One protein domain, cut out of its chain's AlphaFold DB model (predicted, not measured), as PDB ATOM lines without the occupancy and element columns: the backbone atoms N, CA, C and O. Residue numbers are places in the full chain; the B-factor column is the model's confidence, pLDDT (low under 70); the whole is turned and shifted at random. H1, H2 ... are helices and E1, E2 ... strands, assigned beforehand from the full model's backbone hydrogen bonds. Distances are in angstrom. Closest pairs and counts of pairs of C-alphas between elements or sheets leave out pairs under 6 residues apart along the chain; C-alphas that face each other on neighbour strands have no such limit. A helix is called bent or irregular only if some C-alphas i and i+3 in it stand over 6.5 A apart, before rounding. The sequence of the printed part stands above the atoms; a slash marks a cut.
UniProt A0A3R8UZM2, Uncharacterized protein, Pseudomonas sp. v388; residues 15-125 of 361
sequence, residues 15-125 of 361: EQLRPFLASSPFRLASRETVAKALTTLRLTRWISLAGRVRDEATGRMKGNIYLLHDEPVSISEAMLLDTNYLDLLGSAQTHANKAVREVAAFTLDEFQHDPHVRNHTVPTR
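Overview. This is residues 15 to 125 of the 361 residues of an uncharacterized protein of Pseudomonas sp. v388 (UniProt A0A3R8UZM2). A long, bent two-stranded hairpin, E1 and E2, reaches away from a cluster of helices in which H1 and H4 run side by side, while H3 packs on H4 at a steep tilt and meets H1 with residues 42 to 43 of H1 alone. Short H2 sits between the hairpin and H5, which follows the end of H4, while residues 15 to 30 form a loop before H1. The printed part has 111 residues, ordered H1 E1 E2 H2 H3 H4 H5; the class is mixed, helices and strands, and the sheet, E1 - E2, is antiparallel. It is only just compact, close to loose, with a radius of gyration of the C-alphas of 15.6 A and spans of 46 by 38 by 28 A.

Along the chain. E1, residues 47 to 54, is 20.1 A long and bends by 52 degrees at residue 50; E2, residues 61 to 68, is 20.9 A long. H1, residues 31 to 43, begins at C-alpha (28.167, -35.739, 1.389) and is 18.2 A long. H2 is residues 75 to 81 and H3 residues 85 to 93. H4, residues 98 to 113, is 23.1 A long; H5, residues 115 to 119, ends at C-alpha (45.263, -55.557, 29.702).

Arrangement. In the hairpin, N 48 and O 67 are 3.1 A apart and N 65 and O 51 2.9 A, within hydrogen-bond range. The closest C-alphas of E1 and H2, Ala 50 and Leu 81, are 5.8 A apart. H1 touches H4 at a shallow tilt of 11 degrees, the same way, closest C-alphas Thr 40 and Val 100, 6.2 A. H3 touches H4 at a steep tilt of 52 degrees, opposite ways, closest C-alphas Gln 93 and Arg 101, 4.8 A. H2 touches H5, closest C-alphas Ser 76 and Val 117, 5.5 A. In H1, H2, H3, H4 and H5 every O i to N i+4 pair is within hydrogen-bond range.

Size, cuts and confidence. The C-alphas farthest apart, Phe 26 and Asn 119, are 48.8 A apart. The printed part has no cut, no link is long, and no printed residue is under 70 in pLDDT.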
ATOM      1  N   GLU A  15      27.428 -41.693  -2.987       87.75
ATOM      2  CA  GLU A  15      26.232 -41.380  -3.781       87.75
ATOM      3  C   GLU A  15      25.112 -42.416  -3.604       87.75
ATOM      4  O   GLU A  15      23.947 -42.030  -3.546       87.75
ATOM      5  N   GLN A  16      25.447 -43.698  -3.415       88.25
ATOM      6  CA  GLN A  16      24.475 -44.753  -3.099       88.25
ATOM      7  C   GLN A  16      23.917 -44.641  -1.668       88.25
ATOM      8  O   GLN A  16      22.790 -45.059  -1.429       88.25
ATOM      9  N   LEU A  17      24.659 -44.054  -0.721       89.81
ATOM     10  CA  LEU A  17      24.205 -43.839   0.664       89.81
ATOM     11  C   LEU A  17      23.319 -42.593   0.835       89.81
ATOM     12  O   LEU A  17      22.495 -42.534   1.750       89.81
ATOM     13  N   ARG A  18      23.469 -41.580  -0.032       93.50
ATOM     14  CA  ARG A  18      22.742 -40.299   0.071       93.50
ATOM     15  C   ARG A  18      21.206 -40.406   0.106       93.50
ATOM     16  O   ARG A  18      20.631 -39.597   0.835       93.50
ATOM     17  N   PRO A  19      20.522 -41.320  -0.614       92.31
ATOM     18  CA  PRO A  19      19.067 -41.471  -0.515       92.31
ATOM     19  C   PRO A  19      18.607 -41.945   0.870       92.31
ATOM     20  O   PRO A  19      17.602 -41.464   1.384       92.31
ATOM     21  N   PHE A  20      19.359 -42.855   1.495       91.44
ATOM     22  CA  PHE A  20      18.975 -43.515   2.749       91.44
ATOM     23  C   PHE A  20      19.272 -42.681   4.006       91.44
ATOM     24  O   PHE A  20      18.727 -42.952   5.070       91.44
ATOM     25  N   LEU A  21      20.126 -41.658   3.891       93.50
ATOM     26  CA  LEU A  21      20.560 -40.802   5.005       93.50
ATOM     27  C   LEU A  21      19.901 -39.409   5.004       93.50
ATOM     28  O   LEU A  21      20.384 -38.483   5.662       93.50
ATOM     29  N   ALA A  22      18.816 -39.228   4.247       90.81
ATOM     30  CA  ALA A  22      18.087 -37.968   4.158       90.81
ATOM     31  C   ALA A  22      16.963 -37.875   5.206       90.81
ATOM     32  O   ALA A  22      16.097 -38.737   5.287       90.81
ATOM     33  N   SER A  23      16.906 -36.770   5.956       86.00
ATOM     34  CA  SER A  23      15.868 -36.516   6.979       86.00
ATOM     35  C   SER A  23      14.480 -36.163   6.416       86.00
ATOM     36  O   SER A  23      13.609 -35.721   7.157       86.00
ATOM     37  N   SER A  24      14.281 -36.281   5.103       87.00
ATOM     38  CA  SER A  24      13.014 -35.993   4.423       87.00
ATOM     39  C   SER A  24      12.907 -36.872   3.175       87.00
ATOM     40  O   SER A  24      13.922 -37.031   2.486       87.00
ATOM     41  N   PRO A  25      11.724 -37.435   2.868       83.38
ATOM     42  CA  PRO A  25      11.552 -38.316   1.721       83.38
ATOM     43  C   PRO A  25      11.850 -37.584   0.406       83.38
ATOM     44  O   PRO A  25      11.693 -36.366   0.298       83.38
ATOM     45  N   PHE A  26      12.295 -38.343  -0.598       82.94
ATOM     46  CA  PHE A  26      12.621 -37.867  -1.951       82.94
ATOM     47  C   PHE A  26      13.738 -36.805  -2.045       82.94
ATOM     48  O   PHE A  26      13.941 -36.219  -3.110       82.94
ATOM     49  N   ARG A  27      14.507 -36.564  -0.974       90.62
ATOM     50  CA  ARG A  27      15.736 -35.753  -1.014       90.62
ATOM     51  C   ARG A  27      16.982 -36.622  -0.862       90.62
ATOM     52  O   ARG A  27      16.939 -37.697  -0.282       90.62
ATOM     53  N   LEU A  28      18.108 -36.116  -1.360       93.50
ATOM     54  CA  LEU A  28      19.430 -36.694  -1.127       93.50
ATOM     55  C   LEU A  28      20.105 -35.983   0.047       93.50
ATOM     56  O   LEU A  28      20.124 -34.751   0.098       93.50
ATOM     57  N   ALA A  29      20.726 -36.743   0.946       94.00
ATOM     58  CA  ALA A  29      21.607 -36.207   1.976       94.00
ATOM     59  C   ALA A  29      22.791 -35.430   1.359       94.00
ATOM     60  O   ALA A  29      23.145 -35.625   0.189       94.00
ATOM     61  N   SER A  30      23.450 -34.566   2.132       94.50
ATOM     62  CA  SER A  30      24.744 -34.006   1.721       94.50
ATOM     63  C   SER A  30      25.852 -35.055   1.885       94.50
ATOM     64  O   SER A  30      25.732 -35.981   2.691       94.50
ATOM     65  N   ARG A  31      26.972 -34.901   1.163       92.88
ATOM     66  CA  ARG A  31      28.167 -35.739   1.389       92.88
ATOM     67  C   ARG A  31      28.715 -35.592   2.816       92.88
ATOM     68  O   ARG A  31      29.255 -36.552   3.347       92.88
ATOM     69  N   GLU A  32      28.519 -34.432   3.448       94.31
ATOM     70  CA  GLU A  32      28.842 -34.210   4.863       94.31
ATOM     71  C   GLU A  32      27.964 -35.068   5.788       94.31
ATOM     72  O   GLU A  32      28.484 -35.684   6.710       94.31
ATOM     73  N   THR A  33      26.657 -35.192   5.523       95.38
ATOM     74  CA  THR A  33      25.775 -36.084   6.295       95.38
ATOM     75  C   THR A  33      26.207 -37.546   6.173       95.38
ATOM     76  O   THR A  33      26.221 -38.248   7.183       95.38
ATOM     77  N   VAL A  34      26.617 -37.994   4.977       94.75
ATOM     78  CA  VAL A  34      27.176 -39.345   4.778       94.75
ATOM     79  C   VAL A  34      28.490 -39.515   5.548       94.75
ATOM     80  O   VAL A  34      28.633 -40.477   6.298       94.75
ATOM     81  N   ALA A  35      29.418 -38.558   5.438       93.94
ATOM     82  CA  ALA A  35      30.677 -38.580   6.182       93.94
ATOM     83  C   ALA A  35      30.449 -38.616   7.699       93.94
ATOM     84  O   ALA A  35      31.052 -39.430   8.391       93.94
ATOM     85  N   LYS A  36      29.527 -37.794   8.215       96.19
ATOM     86  CA  LYS A  36      29.134 -37.778   9.628       96.19
ATOM     87  C   LYS A  36      28.589 -39.139  10.064       96.19
ATOM     88  O   LYS A  36      29.010 -39.637  11.099       96.19
ATOM     89  N   ALA A  37      27.692 -39.743   9.281       96.38
ATOM     90  CA  ALA A  37      27.119 -41.052   9.592       96.38
ATOM     91  C   ALA A  37      28.193 -42.152   9.650       96.38
ATOM     92  O   ALA A  37      28.241 -42.897  10.623       96.38
ATOM     93  N   LEU A  38      29.099 -42.208   8.666       95.12
ATOM     94  CA  LEU A  38      30.186 -43.195   8.638       95.12
ATOM     95  C   LEU A  38      31.229 -42.959   9.742       95.12
ATOM     96  O   LEU A  38      31.714 -43.919  10.333       95.12
ATOM     97  N   THR A  39      31.544 -41.703  10.067       96.75
ATOM     98  CA  THR A  39      32.395 -41.365  11.218       96.75
ATOM     99  C   THR A  39      31.744 -41.800  12.529       96.75
ATOM    100  O   THR A  39      32.409 -42.440  13.337       96.75
ATOM    101  N   THR A  40      30.448 -41.533  12.731       97.69
ATOM    102  CA  THR A  40      29.719 -42.011  13.914       97.69
ATOM    103  C   THR A  40      29.712 -43.540  13.987       97.69
ATOM    104  O   THR A  40      30.071 -44.061  15.032       97.69
ATOM    105  N   LEU A  41      29.392 -44.253  12.898       97.31
ATOM    106  CA  LEU A  41      29.371 -45.727  12.861       97.31
ATOM    107  C   LEU A  41      30.745 -46.370  13.117       97.31
ATOM    108  O   LEU A  41      30.801 -47.457  13.690       97.31
ATOM    109  N   ARG A  42      31.846 -45.711  12.719       97.06
ATOM    110  CA  ARG A  42      33.209 -46.138  13.081       97.06
ATOM    111  C   ARG A  42      33.497 -45.912  14.559       97.06
ATOM    112  O   ARG A  42      33.947 -46.838  15.216       97.06
ATOM    113  N   LEU A  43      33.220 -44.718  15.090       98.00
ATOM    114  CA  LEU A  43      33.437 -44.401  16.512       98.00
ATOM    115  C   LEU A  43      32.628 -45.328  17.433       98.00
ATOM    116  O   LEU A  43      33.147 -45.819  18.428       98.00
ATOM    117  N   THR A  44      31.380 -45.637  17.068       97.44
ATOM    118  CA  THR A  44      30.542 -46.613  17.782       97.44
ATOM    119  C   THR A  44      30.804 -48.068  17.375       97.44
ATOM    120  O   THR A  44      30.045 -48.943  17.777       97.44
ATOM    121  N   ARG A  45      31.874 -48.342  16.612       97.06
ATOM    122  CA  ARG A  45      32.422 -49.678  16.303       97.06
ATOM    123  C   ARG A  45      31.469 -50.655  15.597       97.06
ATOM    124  O   ARG A  45      31.711 -51.855  15.600       97.06
ATOM    125  N   TRP A  46      30.435 -50.153  14.919       97.31
ATOM    126  CA  TRP A  46      29.566 -50.959  14.044       97.31
ATOM    127  C   TRP A  46      30.185 -51.223  12.665       97.31
ATOM    128  O   TRP A  46      29.807 -52.183  11.994       97.31
ATOM    129  N   ILE A  47      31.137 -50.384  12.234       95.81
ATOM    130  CA  ILE A  47      31.959 -50.623  11.039       95.81
ATOM    131  C   ILE A  47      33.438 -50.312  11.306       95.81
ATOM    132  O   ILE A  47      33.754 -49.366  12.027       95.81
ATOM    133  N   SER A  48      34.351 -51.045  10.664       95.25
ATOM    134  CA  SER A  48      35.809 -50.814  10.735       95.25
ATOM    135  C   SER A  48      36.382 -50.515   9.348       95.25
ATOM    136  O   SER A  48      36.038 -51.203   8.386       95.25
ATOM    137  N   LEU A  49      37.261 -49.514   9.211       93.12
ATOM    138  CA  LEU A  49      37.956 -49.211   7.950       93.12
ATOM    139  C   LEU A  49      39.140 -50.170   7.750       93.12
ATOM    140  O   LEU A  49      40.289 -49.813   7.999       93.12
ATOM    141  N   ALA A  50      38.859 -51.376   7.259       88.44
ATOM    142  CA  ALA A  50      39.883 -52.390   7.005       88.44
ATOM    143  C   ALA A  50      40.803 -52.062   5.814       88.44
ATOM    144  O   ALA A  50      41.879 -52.642   5.688       88.44
ATOM    145  N   GLY A  51      40.412 -51.150   4.913       85.00
ATOM    146  CA  GLY A  51      41.230 -50.866   3.736       85.00
ATOM    147  C   GLY A  51      40.871 -49.613   2.947       85.00
ATOM    148  O   GLY A  51      39.843 -48.964   3.145       85.00
ATOM    149  N   ARG A  52      41.757 -49.279   2.008       84.50
ATOM    150  CA  ARG A  52      41.659 -48.133   1.096       84.50
ATOM    151  C   ARG A  52      42.054 -48.587  -0.307       84.50
ATOM    152  O   ARG A  52      43.241 -48.697  -0.604       84.50
ATOM    153  N   VAL A  53      41.062 -48.867  -1.152       79.38
ATOM    154  CA  VAL A  53      41.288 -49.324  -2.531       79.38
ATOM    155  C   VAL A  53      41.956 -48.205  -3.320       79.38
ATOM    156  O   VAL A  53      41.464 -47.072  -3.348       79.38
ATOM    157  N   ARG A  54      43.049 -48.533  -4.007       82.19
ATOM    158  CA  ARG A  54      43.648 -47.691  -5.041       82.19
ATOM    159  C   ARG A  54      43.511 -48.374  -6.390       82.19
ATOM    160  O   ARG A  54      43.479 -49.593  -6.482       82.19
ATOM    161  N   ASP A  55      43.393 -47.563  -7.423       78.81
ATOM    162  CA  ASP A  55      43.431 -47.995  -8.805       78.81
ATOM    163  C   ASP A  55      44.881 -48.231  -9.221       78.81
ATOM    164  O   ASP A  55      45.660 -47.281  -9.277       78.81
ATOM    165  N   GLU A  56      45.258 -49.478  -9.490       78.69
ATOM    166  CA  GLU A  56      46.654 -49.849  -9.765       78.69
ATOM    167  C   GLU A  56      47.210 -49.135 -11.006       78.69
ATOM    168  O   GLU A  56      48.342 -48.657 -10.995       78.69
ATOM    169  N   ALA A  57      46.378 -48.963 -12.039       79.88
ATOM    170  CA  ALA A  57      46.759 -48.321 -13.296       79.88
ATOM    171  C   ALA A  57      46.968 -46.796 -13.197       79.88
ATOM    172  O   ALA A  57      47.681 -46.226 -14.023       79.88
ATOM    173  N   THR A  58      46.355 -46.109 -12.219       81.31
ATOM    174  CA  THR A  58      46.444 -44.635 -12.090       81.31
ATOM    175  C   THR A  58      46.952 -44.138 -10.733       81.31
ATOM    176  O   THR A  58      47.093 -42.930 -10.534       81.31
ATOM    177  N   GLY A  59      47.190 -45.036  -9.773       78.06
ATOM    178  CA  GLY A  59      47.552 -44.733  -8.383       78.06
ATOM    179  C   GLY A  59      46.454 -44.043  -7.559       78.06
ATOM    180  O   GLY A  59      46.653 -43.761  -6.374       78.06
ATOM    181  N   ARG A  60      45.295 -43.736  -8.157       76.44
ATOM    182  CA  ARG A  60      44.233 -42.929  -7.537       76.44
ATOM    183  C   ARG A  60      43.461 -43.732  -6.496       76.44
ATOM    184  O   ARG A  60      43.148 -44.896  -6.699       76.44
ATOM    185  N   MET A  61      43.085 -43.088  -5.395       71.38
ATOM    186  CA  MET A  61      42.150 -43.655  -4.416       71.38
ATOM    187  C   MET A  61      40.793 -43.946  -5.079       71.38
ATOM    188  O   MET A  61      40.094 -43.016  -5.480       71.38
ATOM    189  N   LYS A  62      40.433 -45.230  -5.178       70.25
ATOM    190  CA  LYS A  62      39.168 -45.739  -5.734       70.25
ATOM    191  C   LYS A  62      38.055 -45.747  -4.679       70.25
ATOM    192  O   LYS A  62      36.913 -45.434  -4.998       70.25
ATOM    193  N   GLY A  63      38.381 -46.049  -3.418       76.62
ATOM    194  CA  GLY A  63      37.398 -46.062  -2.330       76.62
ATOM    195  C   GLY A  63      37.935 -46.531  -0.976       76.62
ATOM    196  O   GLY A  63      39.134 -46.742  -0.797       76.62
ATOM    197  N   ASN A  64      37.017 -46.703  -0.026       84.69
ATOM    198  CA  ASN A  64      37.261 -47.249   1.310       84.69
ATOM    199  C   ASN A  64      36.607 -48.635   1.415       84.69
ATOM    200  O   ASN A  64      35.482 -48.803   0.947       84.69
ATOM    201  N   ILE A  65      37.278 -49.591   2.058       85.75
ATOM    202  CA  ILE A  65      36.707 -50.896   2.414       85.75
ATOM    203  C   ILE A  65      36.270 -50.826   3.874       85.75
ATOM    204  O   ILE A  65      37.087 -50.514   4.745       85.75
ATOM    205  N   TYR A  66      35.001 -51.130   4.135       90.12
ATOM    206  CA  TYR A  66      34.457 -51.219   5.485       90.12
ATOM    207  C   TYR A  66      34.019 -52.650   5.787       90.12
ATOM    208  O   TYR A  66      33.259 -53.237   5.017       90.12
ATOM    209  N   LEU A  67      34.465 -53.179   6.924       91.88
ATOM    210  CA  LEU A  67      33.834 -54.337   7.551       91.88
ATOM    211  C   LEU A  67      32.565 -53.862   8.260       91.88
ATOM    212  O   LEU A  67      32.580 -52.793   8.871       91.88
ATOM    213  N   LEU A  68      31.492 -54.644   8.163       92.94
ATOM    214  CA  LEU A  68      30.237 -54.445   8.885       92.94
ATOM    215  C   LEU A  68      30.125 -55.525   9.959       92.94
ATOM    216  O   LEU A  68      30.360 -56.695   9.658       92.94
ATOM    217  N   HIS A  69      29.741 -55.125  11.168       92.25
ATOM    218  CA  HIS A  69      29.639 -56.009  12.327       92.25
ATOM    219  C   HIS A  69      28.186 -56.131  12.799       92.25
ATOM    220  O   HIS A  69      27.441 -55.151  12.775       92.25
ATOM    221  N   ASP A  70      27.792 -57.323  13.257       90.94
ATOM    222  CA  ASP A  70      26.441 -57.594  13.783       90.94
ATOM    223  C   ASP A  70      26.193 -56.957  15.167       90.94
ATOM    224  O   ASP A  70      25.053 -56.819  15.614       90.94
ATOM    225  N   GLU A  71      27.268 -56.574  15.855       91.31
ATOM    226  CA  GLU A  71      27.295 -55.879  17.142       91.31
ATOM    227  C   GLU A  71      28.503 -54.918  17.159       91.31
ATOM    228  O   GLU A  71      29.427 -55.101  16.360       91.31
ATOM    229  N   PRO A  72      28.554 -53.901  18.039       93.94
ATOM    230  CA  PRO A  72      29.723 -53.037  18.132       93.94
ATOM    231  C   PRO A  72      30.908 -53.824  18.712       93.94
ATOM    232  O   PRO A  72      30.900 -54.175  19.893       93.94
ATOM    233  N   VAL A  73      31.926 -54.099  17.888       94.12
ATOM    234  CA  VAL A  73      33.128 -54.853  18.307       94.12
ATOM    235  C   VAL A  73      33.849 -54.140  19.449       94.12
ATOM    236  O   VAL A  73      33.770 -52.916  19.553       94.12
ATOM    237  N   SER A  74      34.558 -54.870  20.311       94.25
ATOM    238  CA  SER A  74      35.302 -54.294  21.445       94.25
ATOM    239  C   SER A  74      36.324 -53.232  21.010       94.25
ATOM    240  O   SER A  74      36.708 -53.150  19.841       94.25
ATOM    241  N   ILE A  75      36.775 -52.379  21.935       95.38
ATOM    242  CA  ILE A  75      37.725 -51.309  21.591       95.38
ATOM    243  C   ILE A  75      39.076 -51.902  21.155       95.38
ATOM    244  O   ILE A  75      39.686 -51.396  20.211       95.38
ATOM    245  N   SER A  76      39.503 -53.018  21.754       95.00
ATOM    246  CA  SER A  76      40.704 -53.743  21.330       95.00
ATOM    247  C   SER A  76      40.541 -54.478  19.988       95.00
ATOM    248  O   SER A  76      41.466 -54.424  19.177       95.00
ATOM    249  N   GLU A  77      39.375 -55.063  19.670       94.50
ATOM    250  CA  GLU A  77      39.077 -55.536  18.300       94.50
ATOM    251  C   GLU A  77      39.101 -54.376  17.288       94.50
ATOM    252  O   GLU A  77      39.692 -54.497  16.216       94.50
ATOM    253  N   ALA A  78      38.504 -53.225  17.618       95.88
ATOM    254  CA  ALA A  78      38.448 -52.068  16.724       95.88
ATOM    255  C   ALA A  78      39.843 -51.525  16.374       95.88
ATOM    256  O   ALA A  78      40.095 -51.193  15.216       95.88
ATOM    257  N   MET A  79      40.761 -51.494  17.346       94.75
ATOM    258  CA  MET A  79      42.167 -51.122  17.140       94.75
ATOM    259  C   MET A  79      42.928 -52.105  16.233       94.75
ATOM    260  O   MET A  79      43.831 -51.683  15.511       94.75
ATOM    261  N   LEU A  80      42.568 -53.393  16.246       93.81
ATOM    262  CA  LEU A  80      43.156 -54.417  15.377       93.81
ATOM    263  C   LEU A  80      42.600 -54.352  13.940       93.81
ATOM    264  O   LEU A  80      43.338 -54.566  12.980       93.81
ATOM    265  N   LEU A  81      41.306 -54.051  13.791       94.00
ATOM    266  CA  LEU A  81      40.588 -54.035  12.507       94.00
ATOM    267  C   LEU A  81      40.702 -52.707  11.737       94.00
ATOM    268  O   LEU A  81      40.505 -52.679  10.522       94.00
ATOM    269  N   ASP A  82      40.972 -51.601  12.429       94.94
ATOM    270  CA  ASP A  82      41.078 -50.252  11.869       94.94
ATOM    271  C   ASP A  82      42.285 -49.552  12.510       94.94
ATOM    272  O   ASP A  82      42.193 -48.914  13.557       94.94
ATOM    273  N   THR A  83      43.449 -49.660  11.865       93.12
ATOM    274  CA  THR A  83      44.733 -49.139  12.381       93.12
ATOM    275  C   THR A  83      44.758 -47.623  12.599       93.12
ATOM    276  O   THR A  83      45.695 -47.103  13.191       93.12
ATOM    277  N   ASN A  84      43.742 -46.903  12.111       95.44
ATOM    278  CA  ASN A  84      43.573 -45.456  12.243       95.44
ATOM    279  C   ASN A  84      42.430 -45.118  13.235       95.44
ATOM    280  O   ASN A  84      41.928 -43.992  13.240       95.44
ATOM    281  N   TYR A  85      41.956 -46.083  14.036       96.94
ATOM    282  CA  TYR A  85      40.814 -45.909  14.940       96.94
ATOM    283  C   TYR A  85      41.091 -44.909  16.071       96.94
ATOM    284  O   TYR A  85      40.249 -44.056  16.354       96.94
ATOM    285  N   LEU A  86      42.284 -44.942  16.674       96.19
ATOM    286  CA  LEU A  86      42.650 -43.981  17.722       96.19
ATOM    287  C   LEU A  86      42.879 -42.567  17.159       96.19
ATOM    288  O   LEU A  86      42.464 -41.594  17.788       96.19
ATOM    289  N   ASP A  87      43.421 -42.441  15.944       97.56
ATOM    290  CA  ASP A  87      43.511 -41.153  15.239       97.56
ATOM    291  C   ASP A  87      42.123 -40.596  14.894       97.56
ATOM    292  O   ASP A  87      41.879 -39.389  14.994       97.56
ATOM    293  N   LEU A  88      41.177 -41.468  14.520       97.62
ATOM    294  CA  LEU A  88      39.778 -41.093  14.332       97.62
ATOM    295  C   LEU A  88      39.165 -40.601  15.646       97.62
ATOM    296  O   LEU A  88      38.532 -39.552  15.645       97.62
ATOM    297  N   LEU A  89      39.361 -41.316  16.756       97.75
ATOM    298  CA  LEU A  89      38.837 -40.932  18.069       97.75
ATOM    299  C   LEU A  89      39.419 -39.585  18.533       97.75
ATOM    300  O   LEU A  89      38.669 -38.680  18.903       97.75
ATOM    301  N   GLY A  90      40.738 -39.408  18.425       97.56
ATOM    302  CA  GLY A  90      41.431 -38.166  18.780       97.56
ATOM    303  C   GLY A  90      41.030 -36.969  17.911       97.56
ATOM    304  O   GLY A  90      40.794 -35.878  18.431       97.56
ATOM    305  N   SER A  91      40.876 -37.156  16.597       97.69
ATOM    306  CA  SER A  91      40.387 -36.095  15.698       97.69
ATOM    307  C   SER A  91      38.879 -35.834  15.831       97.69
ATOM    308  O   SER A  91      38.425 -34.708  15.621       97.69
ATOM    309  N   ALA A  92      38.092 -36.829  16.248       97.81
ATOM    310  CA  ALA A  92      36.664 -36.672  16.498       97.81
ATOM    311  C   ALA A  92      36.366 -35.783  17.719       97.81
ATOM    312  O   ALA A  92      35.386 -35.039  17.685       97.81
ATOM    313  N   GLN A  93      37.239 -35.766  18.736       97.75
ATOM    314  CA  GLN A  93      37.141 -34.877  19.907       97.75
ATOM    315  C   GLN A  93      37.077 -33.385  19.536       97.75
ATOM    316  O   GLN A  93      36.360 -32.614  20.172       97.75
ATOM    317  N   THR A  94      37.795 -32.960  18.490       97.44
ATOM    318  CA  THR A  94      37.843 -31.558  18.026       97.44
ATOM    319  C   THR A  94      37.007 -31.302  16.766       97.44
ATOM    320  O   THR A  94      36.963 -30.179  16.259       97.44
ATOM    321  N   HIS A  95      36.290 -32.314  16.271       97.56
ATOM    322  CA  HIS A  95      35.518 -32.247  15.033       97.56
ATOM    323  C   HIS A  95      34.422 -31.169  15.068       97.56
ATOM    324  O   HIS A  95      33.751 -30.973  16.082       97.56
ATOM    325  N   ALA A  96      34.176 -30.489  13.942       96.94
ATOM    326  CA  ALA A  96      33.250 -29.351  13.875       96.94
ATOM    327  C   ALA A  96      31.806 -29.700  14.300       96.94
ATOM    328  O   ALA A  96      31.140 -28.915  14.982       96.94
ATOM    329  N   ASN A  97      31.324 -30.899  13.952       97.06
ATOM    330  CA  ASN A  97      29.969 -31.343  14.280       97.06
ATOM    331  C   ASN A  97      29.844 -31.807  15.746       97.06
ATOM    332  O   ASN A  97      30.507 -32.762  16.148       97.06
ATOM    333  N   LYS A  98      28.946 -31.172  16.516       97.44
ATOM    334  CA  LYS A  98      28.729 -31.434  17.954       97.44
ATOM    335  C   LYS A  98      28.447 -32.909  18.271       97.44
ATOM    336  O   LYS A  98      29.082 -33.448  19.166       97.44
ATOM    337  N   ALA A  99      27.584 -33.575  17.499       96.19
ATOM    338  CA  ALA A  99      27.212 -34.968  17.756       96.19
ATOM    339  C   ALA A  99      28.388 -35.949  17.578       96.19
ATOM    340  O   ALA A  99      28.440 -36.976  18.243       96.19
ATOM    341  N   VAL A 100      29.355 -35.623  16.709       98.12
ATOM    342  CA  VAL A 100      30.581 -36.423  16.545       98.12
ATOM    343  C   VAL A 100      31.494 -36.270  17.764       98.12
ATOM    344  O   VAL A 100      32.019 -37.272  18.235       98.12
ATOM    345  N   ARG A 101      31.621 -35.054  18.322       98.38
ATOM    346  CA  ARG A 101      32.367 -34.824  19.572       98.38
ATOM    347  C   ARG A 101      31.725 -35.525  20.767       98.38
ATOM    348  O   ARG A 101      32.432 -36.078  21.593       98.38
ATOM    349  N   GLU A 102      30.395 -35.516  20.859       98.25
ATOM    350  CA  GLU A 102      29.666 -36.165  21.959       98.25
ATOM    351  C   GLU A 102      29.816 -37.692  21.928       98.25
ATOM    352  O   GLU A 102      30.061 -38.302  22.965       98.25
ATOM    353  N   VAL A 103      29.762 -38.299  20.736       98.31
ATOM    354  CA  VAL A 103      30.074 -39.724  20.544       98.31
ATOM    355  C   VAL A 103      31.542 -40.010  20.888       98.31
ATOM    356  O   VAL A 103      31.810 -40.942  21.635       98.31
ATOM    357  N   ALA A 104      32.486 -39.193  20.408       98.25
ATOM    358  CA  ALA A 104      33.912 -39.369  20.697       98.25
ATOM    359  C   ALA A 104      34.240 -39.268  22.195       98.25
ATOM    360  O   ALA A 104      35.021 -40.067  22.700       98.25
ATOM    361  N   ALA A 105      33.608 -38.337  22.915       98.12
ATOM    362  CA  ALA A 105      33.782 -38.189  24.354       98.12
ATOM    363  C   ALA A 105      33.268 -39.419  25.122       98.12
ATOM    364  O   ALA A 105      33.955 -39.899  26.018       98.12
ATOM    365  N   PHE A 106      32.110 -39.968  24.733       97.69
ATOM    366  CA  PHE A 106      31.585 -41.211  25.311       97.69
ATOM    367  C   PHE A 106      32.500 -42.410  25.017       97.69
ATOM    368  O   PHE A 106      32.861 -43.151  25.923       97.69
ATOM    369  N   THR A 107      32.947 -42.571  23.769       97.50
ATOM    370  CA  THR A 107      33.877 -43.643  23.375       97.50
ATOM    371  C   THR A 107      35.252 -43.511  24.047       97.50
ATOM    372  O   THR A 107      35.917 -44.518  24.278       97.50
ATOM    373  N   LEU A 108      35.692 -42.296  24.394       97.25
ATOM    374  CA  LEU A 108      36.931 -42.075  25.144       97.25
ATOM    375  C   LEU A 108      36.782 -42.373  26.647       97.25
ATOM    376  O   LEU A 108      37.739 -42.842  27.261       97.25
ATOM    377  N   ASP A 109      35.614 -42.119  27.238       97.06
ATOM    378  CA  ASP A 109      35.295 -42.565  28.600       97.06
ATOM    379  C   ASP A 109      35.240 -44.101  28.666       97.06
ATOM    380  O   ASP A 109      35.875 -44.717  29.520       97.06
ATOM    381  N   GLU A 110      34.597 -44.735  27.683       95.56
ATOM    382  CA  GLU A 110      34.575 -46.190  27.524       95.56
ATOM    383  C   GLU A 110      35.994 -46.774  27.364       95.56
ATOM    384  O   GLU A 110      36.345 -47.726  28.057       95.56
ATOM    385  N   PHE A 111      36.853 -46.157  26.540       95.56
ATOM    386  CA  PHE A 111      38.266 -46.538  26.370       95.56
ATOM    387  C   PHE A 111      39.052 -46.528  27.693       95.56
ATOM    388  O   PHE A 111      39.881 -47.407  27.920       95.56
ATOM    389  N   GLN A 112      38.801 -45.555  28.576       95.12
ATOM    390  CA  GLN A 112      39.482 -45.459  29.877       95.12
ATOM    391  C   GLN A 112      39.033 -46.553  30.859       95.12
ATOM    392  O   GLN A 112      39.808 -46.964  31.729       95.12
ATOM    393  N   HIS A 113      37.803 -47.050  30.705       94.50
ATOM    394  CA  HIS A 113      37.197 -48.045  31.587       94.50
ATOM    395  C   HIS A 113      37.201 -49.481  31.018       94.50
ATOM    396  O   HIS A 113      36.955 -50.424  31.773       94.50
ATOM    397  N   ASP A 114      37.544 -49.702  29.747       92.75
ATOM    398  CA  ASP A 114      37.627 -51.042  29.146       92.75
ATOM    399  C   ASP A 114      38.787 -51.865  29.770       92.75
ATOM    400  O   ASP A 114      39.942 -51.416  29.776       92.75
ATOM    401  N   PRO A 115      38.535 -53.052  30.360       92.00
ATOM    402  CA  PRO A 115      39.600 -53.913  30.872       92.00
ATOM    403  C   PRO A 115      40.474 -54.515  29.759       92.00
ATOM    404  O   PRO A 115      41.666 -54.707  29.982       92.00
ATOM    405  N   HIS A 116      39.940 -54.770  28.562       92.56
ATOM    406  CA  HIS A 116      40.686 -55.407  27.469       92.56
ATOM    407  C   HIS A 116      41.746 -54.460  26.901       92.56
ATOM    408  O   HIS A 116      42.893 -54.851  26.692       92.56
ATOM    409  N   VAL A 117      41.400 -53.176  26.752       92.12
ATOM    410  CA  VAL A 117      42.341 -52.109  26.366       92.12
ATOM    411  C   VAL A 117      43.490 -52.006  27.369       92.12
ATOM    412  O   VAL A 117      44.653 -51.968  26.965       92.12
ATOM    413  N   ARG A 118      43.172 -52.005  28.671       90.88
ATOM    414  CA  ARG A 118      44.147 -51.873  29.770       90.88
ATOM    415  C   ARG A 118      45.038 -53.105  29.945       90.88
ATOM    416  O   ARG A 118      46.204 -52.952  30.289       90.88
ATOM    417  N   ASN A 119      44.517 -54.296  29.659       92.44
ATOM    418  CA  ASN A 119      45.263 -55.557  29.702       92.44
ATOM    419  C   ASN A 119      45.949 -55.901  28.364       92.44
ATOM    420  O   ASN A 119      46.625 -56.923  28.273       92.44
ATOM    421  N   HIS A 120      45.752 -55.081  27.325       90.88
ATOM    422  CA  HIS A 120      46.152 -55.342  25.935       90.88
ATOM    423  C   HIS A 120      45.652 -56.691  25.375       90.88
ATOM    424  O   HIS A 120      46.292 -57.298  24.516       90.88
ATOM    425  N   THR A 121      44.492 -57.153  25.845       93.00
ATOM    426  CA  THR A 121      43.828 -58.371  25.371       93.00
ATOM    427  C   THR A 121      42.747 -58.054  24.339       93.00
ATOM    428  O   THR A 121      42.221 -56.942  24.258       93.00
ATOM    429  N   VAL A 122      42.392 -59.055  23.537       92.06
ATOM    430  CA  VAL A 122      41.250 -59.019  22.617       92.06
ATOM    431  C   VAL A 122      40.271 -60.090  23.106       92.06
ATOM    432  O   VAL A 122      40.712 -61.232  23.262       92.06
ATOM    433  N   PRO A 123      38.998 -59.761  23.400       90.06
ATOM    434  CA  PRO A 123      38.051 -60.739  23.924       90.06
ATOM    435  C   PRO A 123      37.812 -61.861  22.914       90.06
ATOM    436  O   PRO A 123      37.742 -61.633  21.702       90.06
ATOM    437  N   THR A 124      37.694 -63.093  23.400       90.06
ATOM    438  CA  THR A 124      37.495 -64.241  22.507       90.06
ATOM    439  C   THR A 124      36.060 -64.287  21.981       90.06
ATOM    440  O   THR A 124      35.119 -63.818  22.618       90.06
ATOM    441  N   ARG A 125      35.837 -64.912  20.817       88.38
ATOM    442  CA  ARG A 125      34.471 -65.051  20.279       88.38
ATOM    443  C   ARG A 125      33.567 -65.923  21.168       88.38
ATOM    444  O   ARG A 125      32.356 -65.741  21.129       88.38
TER     445      ARG A 125